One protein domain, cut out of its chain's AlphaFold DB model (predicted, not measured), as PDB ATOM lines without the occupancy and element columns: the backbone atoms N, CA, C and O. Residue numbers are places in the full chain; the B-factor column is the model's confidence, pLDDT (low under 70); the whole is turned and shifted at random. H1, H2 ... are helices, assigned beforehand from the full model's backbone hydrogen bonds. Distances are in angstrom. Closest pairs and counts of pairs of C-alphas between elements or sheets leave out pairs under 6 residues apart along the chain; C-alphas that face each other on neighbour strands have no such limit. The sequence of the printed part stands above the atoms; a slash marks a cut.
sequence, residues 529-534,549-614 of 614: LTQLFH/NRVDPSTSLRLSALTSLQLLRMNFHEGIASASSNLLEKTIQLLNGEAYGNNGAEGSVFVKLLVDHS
ATOM      1  N   LEU A 529      -0.788  43.104 -23.026       90.75
ATOM      2  CA  LEU A 529      -1.744  44.148 -23.387       90.75
ATOM      3  C   LEU A 529      -2.701  44.469 -22.232       90.75
ATOM      4  O   LEU A 529      -2.918  45.637 -21.922       90.75
ATOM      5  N   THR A 530      -3.222  43.444 -21.556       89.44
ATOM      6  CA  THR A 530      -4.140  43.607 -20.416       89.44
ATOM      7  C   THR A 530      -3.484  44.385 -19.272       89.44
ATOM      8  O   THR A 530      -4.147  45.179 -18.614       89.44
ATOM      9  N   GLN A 531      -2.175  44.230 -19.061       86.75
ATOM     10  CA  GLN A 531      -1.432  44.981 -18.042       86.75
ATOM     11  C   GLN A 531      -1.259  46.471 -18.370       86.75
ATOM     12  O   GLN A 531      -1.133  47.281 -17.453       86.75
ATOM     13  N   LEU A 532      -1.253  46.845 -19.652       83.00
ATOM     14  CA  LEU A 532      -1.165  48.245 -20.093       83.00
ATOM     15  C   LEU A 532      -2.508  48.980 -19.999       83.00
ATOM     16  O   LEU A 532      -2.573  50.194 -20.197       83.00
ATOM     17  N   PHE A 533      -3.585  48.249 -19.721       74.81
ATOM     18  CA  PHE A 533      -4.937  48.753 -19.815       74.81
ATOM     19  C   PHE A 533      -5.388  49.521 -18.563       74.81
ATOM     20  O   PHE A 533      -5.138  49.120 -17.425       74.81
ATOM     21  N   HIS A 534      -6.120  50.622 -18.769       66.31
ATOM     22  CA  HIS A 534      -6.670  51.412 -17.672       66.31
ATOM     23  C   HIS A 534      -7.977  50.780 -17.146       66.31
ATOM     24  O   HIS A 534      -8.934  50.640 -17.909       66.31
ATOM     25  N   ASN A 549     -11.348  33.527 -20.185       92.19
ATOM     26  CA  ASN A 549     -12.270  32.422 -19.906       92.19
ATOM     27  C   ASN A 549     -12.256  31.313 -20.971       92.19
ATOM     28  O   ASN A 549     -12.746  30.219 -20.691       92.19
ATOM     29  N   ARG A 550     -11.743  31.591 -22.178       90.81
ATOM     30  CA  ARG A 550     -11.636  30.627 -23.285       90.81
ATOM     31  C   ARG A 550     -10.238  30.023 -23.431       90.81
ATOM     32  O   ARG A 550     -10.098  29.036 -24.139       90.81
ATOM     33  N   VAL A 551      -9.223  30.601 -22.784       91.56
ATOM     34  CA  VAL A 551      -7.854  30.068 -22.801       91.56
ATOM     35  C   VAL A 551      -7.822  28.712 -22.107       91.56
ATOM     36  O   VAL A 551      -8.339  28.556 -20.998       91.56
ATOM     37  N   ASP A 552      -7.186  27.744 -22.757       88.44
ATOM     38  CA  ASP A 552      -6.937  26.446 -22.149       88.44
ATOM     39  C   ASP A 552      -5.876  26.560 -21.053       88.44
ATOM     40  O   ASP A 552      -4.864  27.246 -21.242       88.44
ATOM     41  N   PRO A 553      -6.054  25.904 -19.896       87.00
ATOM     42  CA  PRO A 553      -5.123  26.106 -18.805       87.00
ATOM     43  C   PRO A 553      -3.738  25.485 -19.062       87.00
ATOM     44  O   PRO A 553      -2.781  25.874 -18.392       87.00
ATOM     45  N   SER A 554      -3.585  24.573 -20.033       85.81
ATOM     46  CA  SER A 554      -2.264  24.086 -20.456       85.81
ATOM     47  C   SER A 554      -1.421  25.190 -21.112       85.81
ATOM     48  O   SER A 554      -0.205  25.241 -20.920       85.81
ATOM     49  N   THR A 555      -2.060  26.155 -21.781       83.50
ATOM     50  CA  THR A 555      -1.414  27.332 -22.390       83.50
ATOM     51  C   THR A 555      -0.799  28.269 -21.343       83.50
ATOM     52  O   THR A 555       0.162  28.988 -21.624       83.50
ATOM     53  N   SER A 556      -1.323  28.267 -20.112       79.50
ATOM     54  CA  SER A 556      -0.844  29.102 -19.001       79.50
ATOM     55  C   SER A 556       0.236  28.458 -18.129       79.50
ATOM     56  O   SER A 556       0.652  29.074 -17.143       79.50
ATOM     57  N   LEU A 557       0.752  27.278 -18.495       80.31
ATOM     58  CA  LEU A 557       1.824  26.558 -17.789       80.31
ATOM     59  C   LEU A 557       3.216  27.196 -17.979       80.31
ATOM     60  O   LEU A 557       4.187  26.527 -18.316       80.31
ATOM     61  N   ARG A 558       3.334  28.507 -17.745       82.00
ATOM     62  CA  ARG A 558       4.602  29.254 -17.744       82.00
ATOM     63  C   ARG A 558       4.690  30.135 -16.511       82.00
ATOM     64  O   ARG A 558       3.714  30.786 -16.133       82.00
ATOM     65  N   LEU A 559       5.872  30.239 -15.907       83.62
ATOM     66  CA  LEU A 559       6.052  31.055 -14.700       83.62
ATOM     67  C   LEU A 559       5.687  32.537 -14.928       83.62
ATOM     68  O   LEU A 559       5.061  33.176 -14.076       83.62
ATOM     69  N   SER A 560       6.038  33.074 -16.098       85.31
ATOM     70  CA  SER A 560       5.723  34.446 -16.517       85.31
ATOM     71  C   SER A 560       4.212  34.682 -16.670       85.31
ATOM     72  O   SER A 560       3.699  35.721 -16.233       85.31
ATOM     73  N   ALA A 561       3.489  33.699 -17.211       87.38
ATOM     74  CA  ALA A 561       2.034  33.709 -17.317       87.38
ATOM     75  C   ALA A 561       1.357  33.668 -15.942       87.38
ATOM     76  O   ALA A 561       0.524  34.524 -15.648       87.38
ATOM     77  N   LEU A 562       1.754  32.733 -15.071       88.50
ATOM     78  CA  LEU A 562       1.196  32.594 -13.719       88.50
ATOM     79  C   LEU A 562       1.391  33.870 -12.891       88.50
ATOM     80  O   LEU A 562       0.461  34.349 -12.241       88.50
ATOM     81  N   THR A 563       2.581  34.470 -12.967       88.00
ATOM     82  CA  THR A 563       2.889  35.736 -12.284       88.00
ATOM     83  C   THR A 563       2.010  36.874 -12.804       88.00
ATOM     84  O   THR A 563       1.482  37.672 -12.026       88.00
ATOM     85  N   SER A 564       1.807  36.931 -14.121       89.56
ATOM     86  CA  SER A 564       0.953  37.932 -14.760       89.56
ATOM     87  C   SER A 564      -0.518  37.765 -14.373       89.56
ATOM     88  O   SER A 564      -1.151  38.751 -14.005       89.56
ATOM     89  N   LEU A 565      -1.048  36.537 -14.379       90.81
ATOM     90  CA  LEU A 565      -2.415  36.229 -13.940       90.81
ATOM     91  C   LEU A 565      -2.635  36.595 -12.468       90.81
ATOM     92  O   LEU A 565      -3.653  37.196 -12.124       90.81
ATOM     93  N   GLN A 566      -1.659  36.309 -11.604       89.50
ATOM     94  CA  GLN A 566      -1.709  36.698 -10.196       89.50
ATOM     95  C   GLN A 566      -1.746  38.225 -10.028       89.50
ATOM     96  O   GLN A 566      -2.475  38.737  -9.179       89.50
ATOM     97  N   LEU A 567      -0.995  38.970 -10.843       88.19
ATOM     98  CA  LEU A 567      -1.018  40.433 -10.824       88.19
ATOM     99  C   LEU A 567      -2.362  40.995 -11.311       88.19
ATOM    100  O   LEU A 567      -2.888  41.926 -10.695       88.19
ATOM    101  N   LEU A 568      -2.935  40.405 -12.367       87.44
ATOM    102  CA  LEU A 568      -4.265  40.760 -12.868       87.44
ATOM    103  C   LEU A 568      -5.352  40.501 -11.814       87.44
ATOM    104  O   LEU A 568      -6.213  41.352 -11.603       87.44
ATOM    105  N   ARG A 569      -5.265  39.386 -11.080       86.62
ATOM    106  CA  ARG A 569      -6.198  39.043  -9.993       86.62
ATOM    107  C   ARG A 569      -6.276  40.112  -8.900       86.62
ATOM    108  O   ARG A 569      -7.342  40.327  -8.337       86.62
ATOM    109  N   MET A 570      -5.156  40.751  -8.565       82.69
ATOM    110  CA  MET A 570      -5.060  41.611  -7.376       82.69
ATOM    111  C   MET A 570      -5.392  43.086  -7.646       82.69
ATOM    112  O   MET A 570      -5.728  43.799  -6.706       82.69
ATOM    113  N   ASN A 571      -5.271  43.561  -8.893       76.75
ATOM    114  CA  ASN A 571      -5.219  45.003  -9.187       76.75
ATOM    115  C   ASN A 571      -6.136  45.480 -10.330       76.75
ATOM    116  O   ASN A 571      -6.041  46.643 -10.724       76.75
ATOM    117  N   PHE A 572      -6.990  44.620 -10.897       80.75
ATOM    118  CA  PHE A 572      -7.776  44.948 -12.095       80.75
ATOM    119  C   PHE A 572      -9.289  44.873 -11.878       80.75
ATOM    120  O   PHE A 572      -9.780  44.460 -10.831       80.75
ATOM    121  N   HIS A 573     -10.023  45.320 -12.901       83.12
ATOM    122  CA  HIS A 573     -11.480  45.265 -12.983       83.12
ATOM    123  C   HIS A 573     -12.024  43.871 -12.623       83.12
ATOM    124  O   HIS A 573     -11.458  42.863 -13.049       83.12
ATOM    125  N   GLU A 574     -13.155  43.817 -11.912       86.06
ATOM    126  CA  GLU A 574     -13.733  42.597 -11.323       86.06
ATOM    127  C   GLU A 574     -13.839  41.431 -12.317       86.06
ATOM    128  O   GLU A 574     -13.398  40.323 -12.022       86.06
ATOM    129  N   GLY A 575     -14.321  41.692 -13.537       86.19
ATOM    130  CA  GLY A 575     -14.408  40.668 -14.586       86.19
ATOM    131  C   GLY A 575     -13.054  40.066 -14.992       86.19
ATOM    132  O   GLY A 575     -12.955  38.854 -15.171       86.19
ATOM    133  N   ILE A 576     -11.995  40.881 -15.093       88.75
ATOM    134  CA  ILE A 576     -10.639  40.396 -15.407       88.75
ATOM    135  C   ILE A 576     -10.082  39.624 -14.214       88.75
ATOM    136  O   ILE A 576      -9.497  38.558 -14.399       88.75
ATOM    137  N   ALA A 577     -10.264  40.144 -12.998       89.88
ATOM    138  CA  ALA A 577      -9.782  39.505 -11.782       89.88
ATOM    139  C   ALA A 577     -10.426  38.123 -11.580       89.88
ATOM    140  O   ALA A 577      -9.722  37.151 -11.309       89.88
ATOM    141  N   SER A 578     -11.741  38.025 -11.799       93.06
ATOM    142  CA  SER A 578     -12.507  36.778 -11.743       93.06
ATOM    143  C   SER A 578     -12.038  35.770 -12.799       93.06
ATOM    144  O   SER A 578     -11.665  34.649 -12.447       93.06
ATOM    145  N   ALA A 579     -11.950  36.181 -14.071       92.12
ATOM    146  CA  ALA A 579     -11.485  35.312 -15.156       92.12
ATOM    147  C   ALA A 579     -10.040  34.828 -14.936       92.12
ATOM    148  O   ALA A 579      -9.741  33.646 -15.096       92.12
ATOM    149  N   SER A 580      -9.153  35.724 -14.488       91.81
ATOM    150  CA  SER A 580      -7.761  35.387 -14.161       91.81
ATOM    151  C   SER A 580      -7.676  34.397 -13.000       91.81
ATOM    152  O   SER A 580      -6.857  33.485 -13.039       91.81
ATOM    153  N   SER A 581      -8.524  34.558 -11.977       92.62
ATOM    154  CA  SER A 581      -8.576  33.639 -10.836       92.62
ATOM    155  C   SER A 581      -9.022  32.243 -11.257       92.62
ATOM    156  O   SER A 581      -8.399  31.267 -10.852       92.62
ATOM    157  N   ASN A 582     -10.060  32.151 -12.092       93.62
ATOM    158  CA  ASN A 582     -10.585  30.878 -12.583       93.62
ATOM    159  C   ASN A 582      -9.546  30.141 -13.448       93.62
ATOM    160  O   ASN A 582      -9.266  28.965 -13.223       93.62
ATOM    161  N   LEU A 583      -8.901  30.848 -14.383       92.81
ATOM    162  CA  LEU A 583      -7.839  30.264 -15.208       92.81
ATOM    163  C   LEU A 583      -6.645  29.806 -14.358       92.81
ATOM    164  O   LEU A 583      -6.128  28.707 -14.560       92.81
ATOM    165  N   LEU A 584      -6.228  30.615 -13.379       91.50
ATOM    166  CA  LEU A 584      -5.140  30.266 -12.466       91.50
ATOM    167  C   LEU A 584      -5.473  29.015 -11.641       91.50
ATOM    168  O   LEU A 584      -4.633  28.128 -11.520       91.50
ATOM    169  N   GLU A 585      -6.692  28.917 -11.109       92.06
ATOM    170  CA  GLU A 585      -7.149  27.753 -10.346       92.06
ATOM    171  C   GLU A 585      -7.135  26.479 -11.197       92.06
ATOM    172  O   GLU A 585      -6.530  25.484 -10.795       92.06
ATOM    173  N   LYS A 586      -7.704  26.531 -12.409       91.19
ATOM    174  CA  LYS A 586      -7.673  25.408 -13.360       91.19
ATOM    175  C   LYS A 586      -6.245  25.000 -13.729       91.19
ATOM    176  O   LYS A 586      -5.942  23.813 -13.793       91.19
ATOM    177  N   THR A 587      -5.353  25.972 -13.921       87.94
ATOM    178  CA  THR A 587      -3.940  25.712 -14.247       87.94
ATOM    179  C   THR A 587      -3.213  25.029 -13.090       87.94
ATOM    180  O   THR A 587      -2.461  24.082 -13.301       87.94
ATOM    181  N   ILE A 588      -3.454  25.467 -11.849       85.81
ATOM    182  CA  ILE A 588      -2.870  24.848 -10.650       85.81
ATOM    183  C   ILE A 588      -3.412  23.427 -10.450       85.81
ATOM    184  O   ILE A 588      -2.646  22.529 -10.104       85.81
ATOM    185  N   GLN A 589      -4.706  23.199 -10.689       87.88
ATOM    186  CA  GLN A 589      -5.295  21.858 -10.637       87.88
ATOM    187  C   GLN A 589      -4.645  20.917 -11.661       87.88
ATOM    188  O   GLN A 589      -4.304  19.791 -11.306       87.88
ATOM    189  N   LEU A 590      -4.403  21.391 -12.886       85.88
ATOM    190  CA  LEU A 590      -3.690  20.630 -13.916       85.88
ATOM    191  C   LEU A 590      -2.231  20.348 -13.537       85.88
ATOM    192  O   LEU A 590      -1.794  19.209 -13.656       85.88
ATOM    193  N   LEU A 591      -1.505  21.333 -12.995       81.00
ATOM    194  CA  LEU A 591      -0.139  21.140 -12.484       81.00
ATOM    195  C   LEU A 591      -0.076  20.082 -11.380       81.00
ATOM    196  O   LEU A 591       0.817  19.238 -11.386       81.00
ATOM    197  N   ASN A 592      -1.025  20.113 -10.442       80.12
ATOM    198  CA  ASN A 592      -1.113  19.108  -9.388       80.12
ATOM    199  C   ASN A 592      -1.466  17.733  -9.975       80.12
ATOM    200  O   ASN A 592      -0.854  16.738  -9.601       80.12
ATOM    201  N   GLY A 593      -2.397  17.663 -10.928       77.38
ATOM    202  CA  GLY A 593      -2.735  16.422 -11.630       77.38
ATOM    203  C   GLY A 593      -1.536  15.794 -12.351       77.38
ATOM    204  O   GLY A 593      -1.297  14.599 -12.197       77.38
ATOM    205  N   GLU A 594      -0.739  16.595 -13.069       68.00
ATOM    206  CA  GLU A 594       0.493  16.134 -13.730       68.00
ATOM    207  C   GLU A 594       1.592  15.747 -12.728       68.00
ATOM    208  O   GLU A 594       2.317  14.785 -12.959       68.00
ATOM    209  N   ALA A 595       1.706  16.448 -11.596       60.12
ATOM    210  CA  ALA A 595       2.703  16.144 -10.566       60.12
ATOM    211  C   ALA A 595       2.405  14.850  -9.779       60.12
ATOM    212  O   ALA A 595       3.329  14.241  -9.239       60.12
ATOM    213  N   TYR A 596       1.135  14.431  -9.709       58.38
ATOM    214  CA  TYR A 596       0.685  13.245  -8.965       58.38
ATOM    215  C   TYR A 596       0.256  12.059  -9.860       58.38
ATOM    216  O   TYR A 596      -0.077  10.994  -9.337       58.38
ATOM    217  N   GLY A 597       0.278  12.200 -11.190       51.38
ATOM    218  CA  GLY A 597      -0.131  11.164 -12.146       51.38
ATOM    219  C   GLY A 597       0.936  10.089 -12.407       51.38
ATOM    220  O   GLY A 597       1.959  10.365 -13.019       51.38
ATOM    221  N   ASN A 598       0.671   8.859 -11.947       45.72
ATOM    222  CA  ASN A 598       1.278   7.556 -12.292       45.72
ATOM    223  C   ASN A 598       2.599   7.542 -13.103       45.72
ATOM    224  O   ASN A 598       2.593   7.173 -14.275       45.72
ATOM    225  N   ASN A 599       3.722   7.872 -12.451       45.56
ATOM    226  CA  ASN A 599       5.030   7.179 -12.493       45.56
ATOM    227  C   ASN A 599       6.163   8.141 -12.108       45.56
ATOM    228  O   ASN A 599       6.951   8.540 -12.952       45.56
ATOM    229  N   GLY A 600       6.271   8.468 -10.815       46.09
ATOM    230  CA  GLY A 600       7.418   9.196 -10.264       46.09
ATOM    231  C   GLY A 600       7.487  10.665 -10.692       46.09
ATOM    232  O   GLY A 600       7.393  11.010 -11.861       46.09
ATOM    233  N   ALA A 601       7.669  11.560  -9.725       48.28
ATOM    234  CA  ALA A 601       7.893  12.975  -9.988       48.28
ATOM    235  C   ALA A 601       9.243  13.181 -10.702       48.28
ATOM    236  O   ALA A 601      10.257  13.480 -10.073       48.28
ATOM    237  N   GLU A 602       9.281  13.001 -12.020       49.50
ATOM    238  CA  GLU A 602      10.385  13.482 -12.837       49.50
ATOM    239  C   GLU A 602      10.307  15.011 -12.884       49.50
ATOM    240  O   GLU A 602       9.238  15.590 -13.081       49.50
ATOM    241  N   GLY A 603      11.444  15.695 -12.723       55.00
ATOM    242  CA  GLY A 603      11.566  17.160 -12.743       55.00
ATOM    243  C   GLY A 603      11.115  17.855 -14.041       55.00
ATOM    244  O   GLY A 603      11.401  19.037 -14.222       55.00
ATOM    245  N   SER A 604      10.403  17.162 -14.934       58.56
ATOM    246  CA  SER A 604       9.881  17.660 -16.204       58.56
ATOM    247  C   SER A 604       8.840  18.771 -16.026       58.56
ATOM    248  O   SER A 604       8.834  19.705 -16.822       58.56
ATOM    249  N   VAL A 605       8.026  18.759 -14.961       61.28
ATOM    250  CA  VAL A 605       7.010  19.805 -14.707       61.28
ATOM    251  C   VAL A 605       7.661  21.156 -14.378       61.28
ATOM    252  O   VAL A 605       7.262  22.189 -14.910       61.28
ATOM    253  N   PHE A 606       8.721  21.162 -13.563       64.06
ATOM    254  CA  PHE A 606       9.482  22.383 -13.266       64.06
ATOM    255  C   PHE A 606      10.275  22.877 -14.477       64.06
ATOM    256  O   PHE A 606      10.399  24.084 -14.671       64.06
ATOM    257  N   VAL A 607      10.762  21.960 -15.320       64.31
ATOM    258  CA  VAL A 607      11.386  22.318 -16.600       64.31
ATOM    259  C   VAL A 607      10.352  22.950 -17.537       64.31
ATOM    260  O   VAL A 607      10.609  24.043 -18.028       64.31
ATOM    261  N   LYS A 608       9.154  22.364 -17.705       63.88
ATOM    262  CA  LYS A 608       8.051  22.940 -18.505       63.88
ATOM    263  C   LYS A 608       7.683  24.367 -18.065       63.88
ATOM    264  O   LYS A 608       7.423  25.207 -18.918       63.88
ATOM    265  N   LEU A 609       7.726  24.663 -16.761       67.38
ATOM    266  CA  LEU A 609       7.464  26.007 -16.219       67.38
ATOM    267  C   LEU A 609       8.558  27.043 -16.541       67.38
ATOM    268  O   LEU A 609       8.274  28.245 -16.503       67.38
ATOM    269  N   LEU A 610       9.788  26.583 -16.801       64.75
ATOM    270  CA  LEU A 610      10.986  27.400 -17.032       64.75
ATOM    271  C   LEU A 610      11.376  27.522 -18.512       64.75
ATOM    272  O   LEU A 610      12.182  28.392 -18.841       64.75
ATOM    273  N   VAL A 611      10.853  26.669 -19.401       57.59
ATOM    274  CA  VAL A 611      11.195  26.722 -20.827       57.59
ATOM    275  C   VAL A 611      10.485  27.897 -21.507       57.59
ATOM    276  O   VAL A 611       9.376  27.780 -22.028       57.59
ATOM    277  N   ASP A 612      11.175  29.034 -21.559       49.50
ATOM    278  CA  ASP A 612      10.938  30.070 -22.559       49.50
ATOM    279  C   ASP A 612      11.575  29.603 -23.881       49.50
ATOM    280  O   ASP A 612      12.755  29.834 -24.143       49.50
ATOM    281  N   HIS A 613      10.813  28.903 -24.726       41.03
ATOM    282  CA  HIS A 613      11.187  28.800 -26.136       41.03
ATOM    283  C   HIS A 613      10.953  30.176 -26.770       41.03
ATOM    284  O   HIS A 613       9.808  30.595 -26.947       41.03
ATOM    285  N   SER A 614      12.070  30.875 -26.982       32.00
ATOM    286  CA  SER A 614      12.232  32.191 -27.607       32.00
ATOM    287  C   SER A 614      11.438  32.381 -28.890       32.00
ATOM    288  O   SER A 614      11.546  31.471 -29.747       32.00
TER     289      SER A 614
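AT A GLANCE: This is residues 529 to 534 and 549 to 614 of the 614 residues of the protein "Timeless protein" of Ostreococcus tauri (UniProt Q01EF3). One long helix, H2, makes the base of a flat, uneven triangle; H1 folds back from one of its ends and the short H3 folds back from its other end, and these two slant away from H2 to come near each other where H1 begins. The loop of residues 596 to 602, of which 596 belongs to H2, sticks out at one end of the long axis, and the unnamed stretch 549 to 558 passes beside H2 before H1. The printed part has 72 residues with three named helices, in the order H1, H2, H3, and no named strand; the class is all helix. The whole is elongated, spanning 45 by 26 by 19 A, and only just loose, close to compact, with a radius of gyration of the C-alphas of 13.6 A.

HOW THE PARTS SIT: H2, residues 574 to 596, is the longest helix. It touches H1, residues 559 to 571, with its residues 576 to 584 alone. The closest C-alphas of the two are those of Arg 569 and Ala 577, 4.0 A apart. H1 and H2 run opposite ways at a shallow tilt of 34.9 degrees, only just short of steep, and form a helical hairpin. With its residues 591 to 595 alone, H2 only just touches H3, residues 604 to 610, with 3 pairs of C-alphas within 8 A; the closest are those of Ala 595 and Val 605, 7.0 A apart. H2 and H3 also form a helical hairpin, running opposite ways at a shallow tilt of 33 degrees, only just short of steep. H1 and H3 are close but not clearly touching: their closest C-alphas, those of Leu 559 and Leu 609, are 5.5 A apart. They run the same way at a steep tilt of 61 degrees. In H1, H2 and H3 every O i to N i+4 pair is within hydrogen-bond range.

IN THESE COORDINATES: H2 runs 32.8 A from C-alpha 574 at (-13.733, 42.597, -11.323) to C-alpha 596 at (0.685, 13.245, -8.965). H1 is 18.8 A long and begins with C-alpha 559 at (6.052, 31.055, -14.700). H3 is 9.8 A long and ends with C-alpha 610 at (10.986, 27.400, -17.032).

THE WHOLE: The two C-alphas farthest apart are those of His 534 and Asn 599, 46.0 A. Residues 535 to 548 are not printed, and C-alphas 534 and 549 are 19.9 A apart across this cut. The link from H1 to H2 is tight, and the link from H2 to H3, 7 residues, is short. Residues 596 to 602 stand free. The mean pLDDT of the printed part is 77.2; it is under 70 at residue 534 and at residues 594 to 614, which include H3. Ser 614 is the chain's last residue.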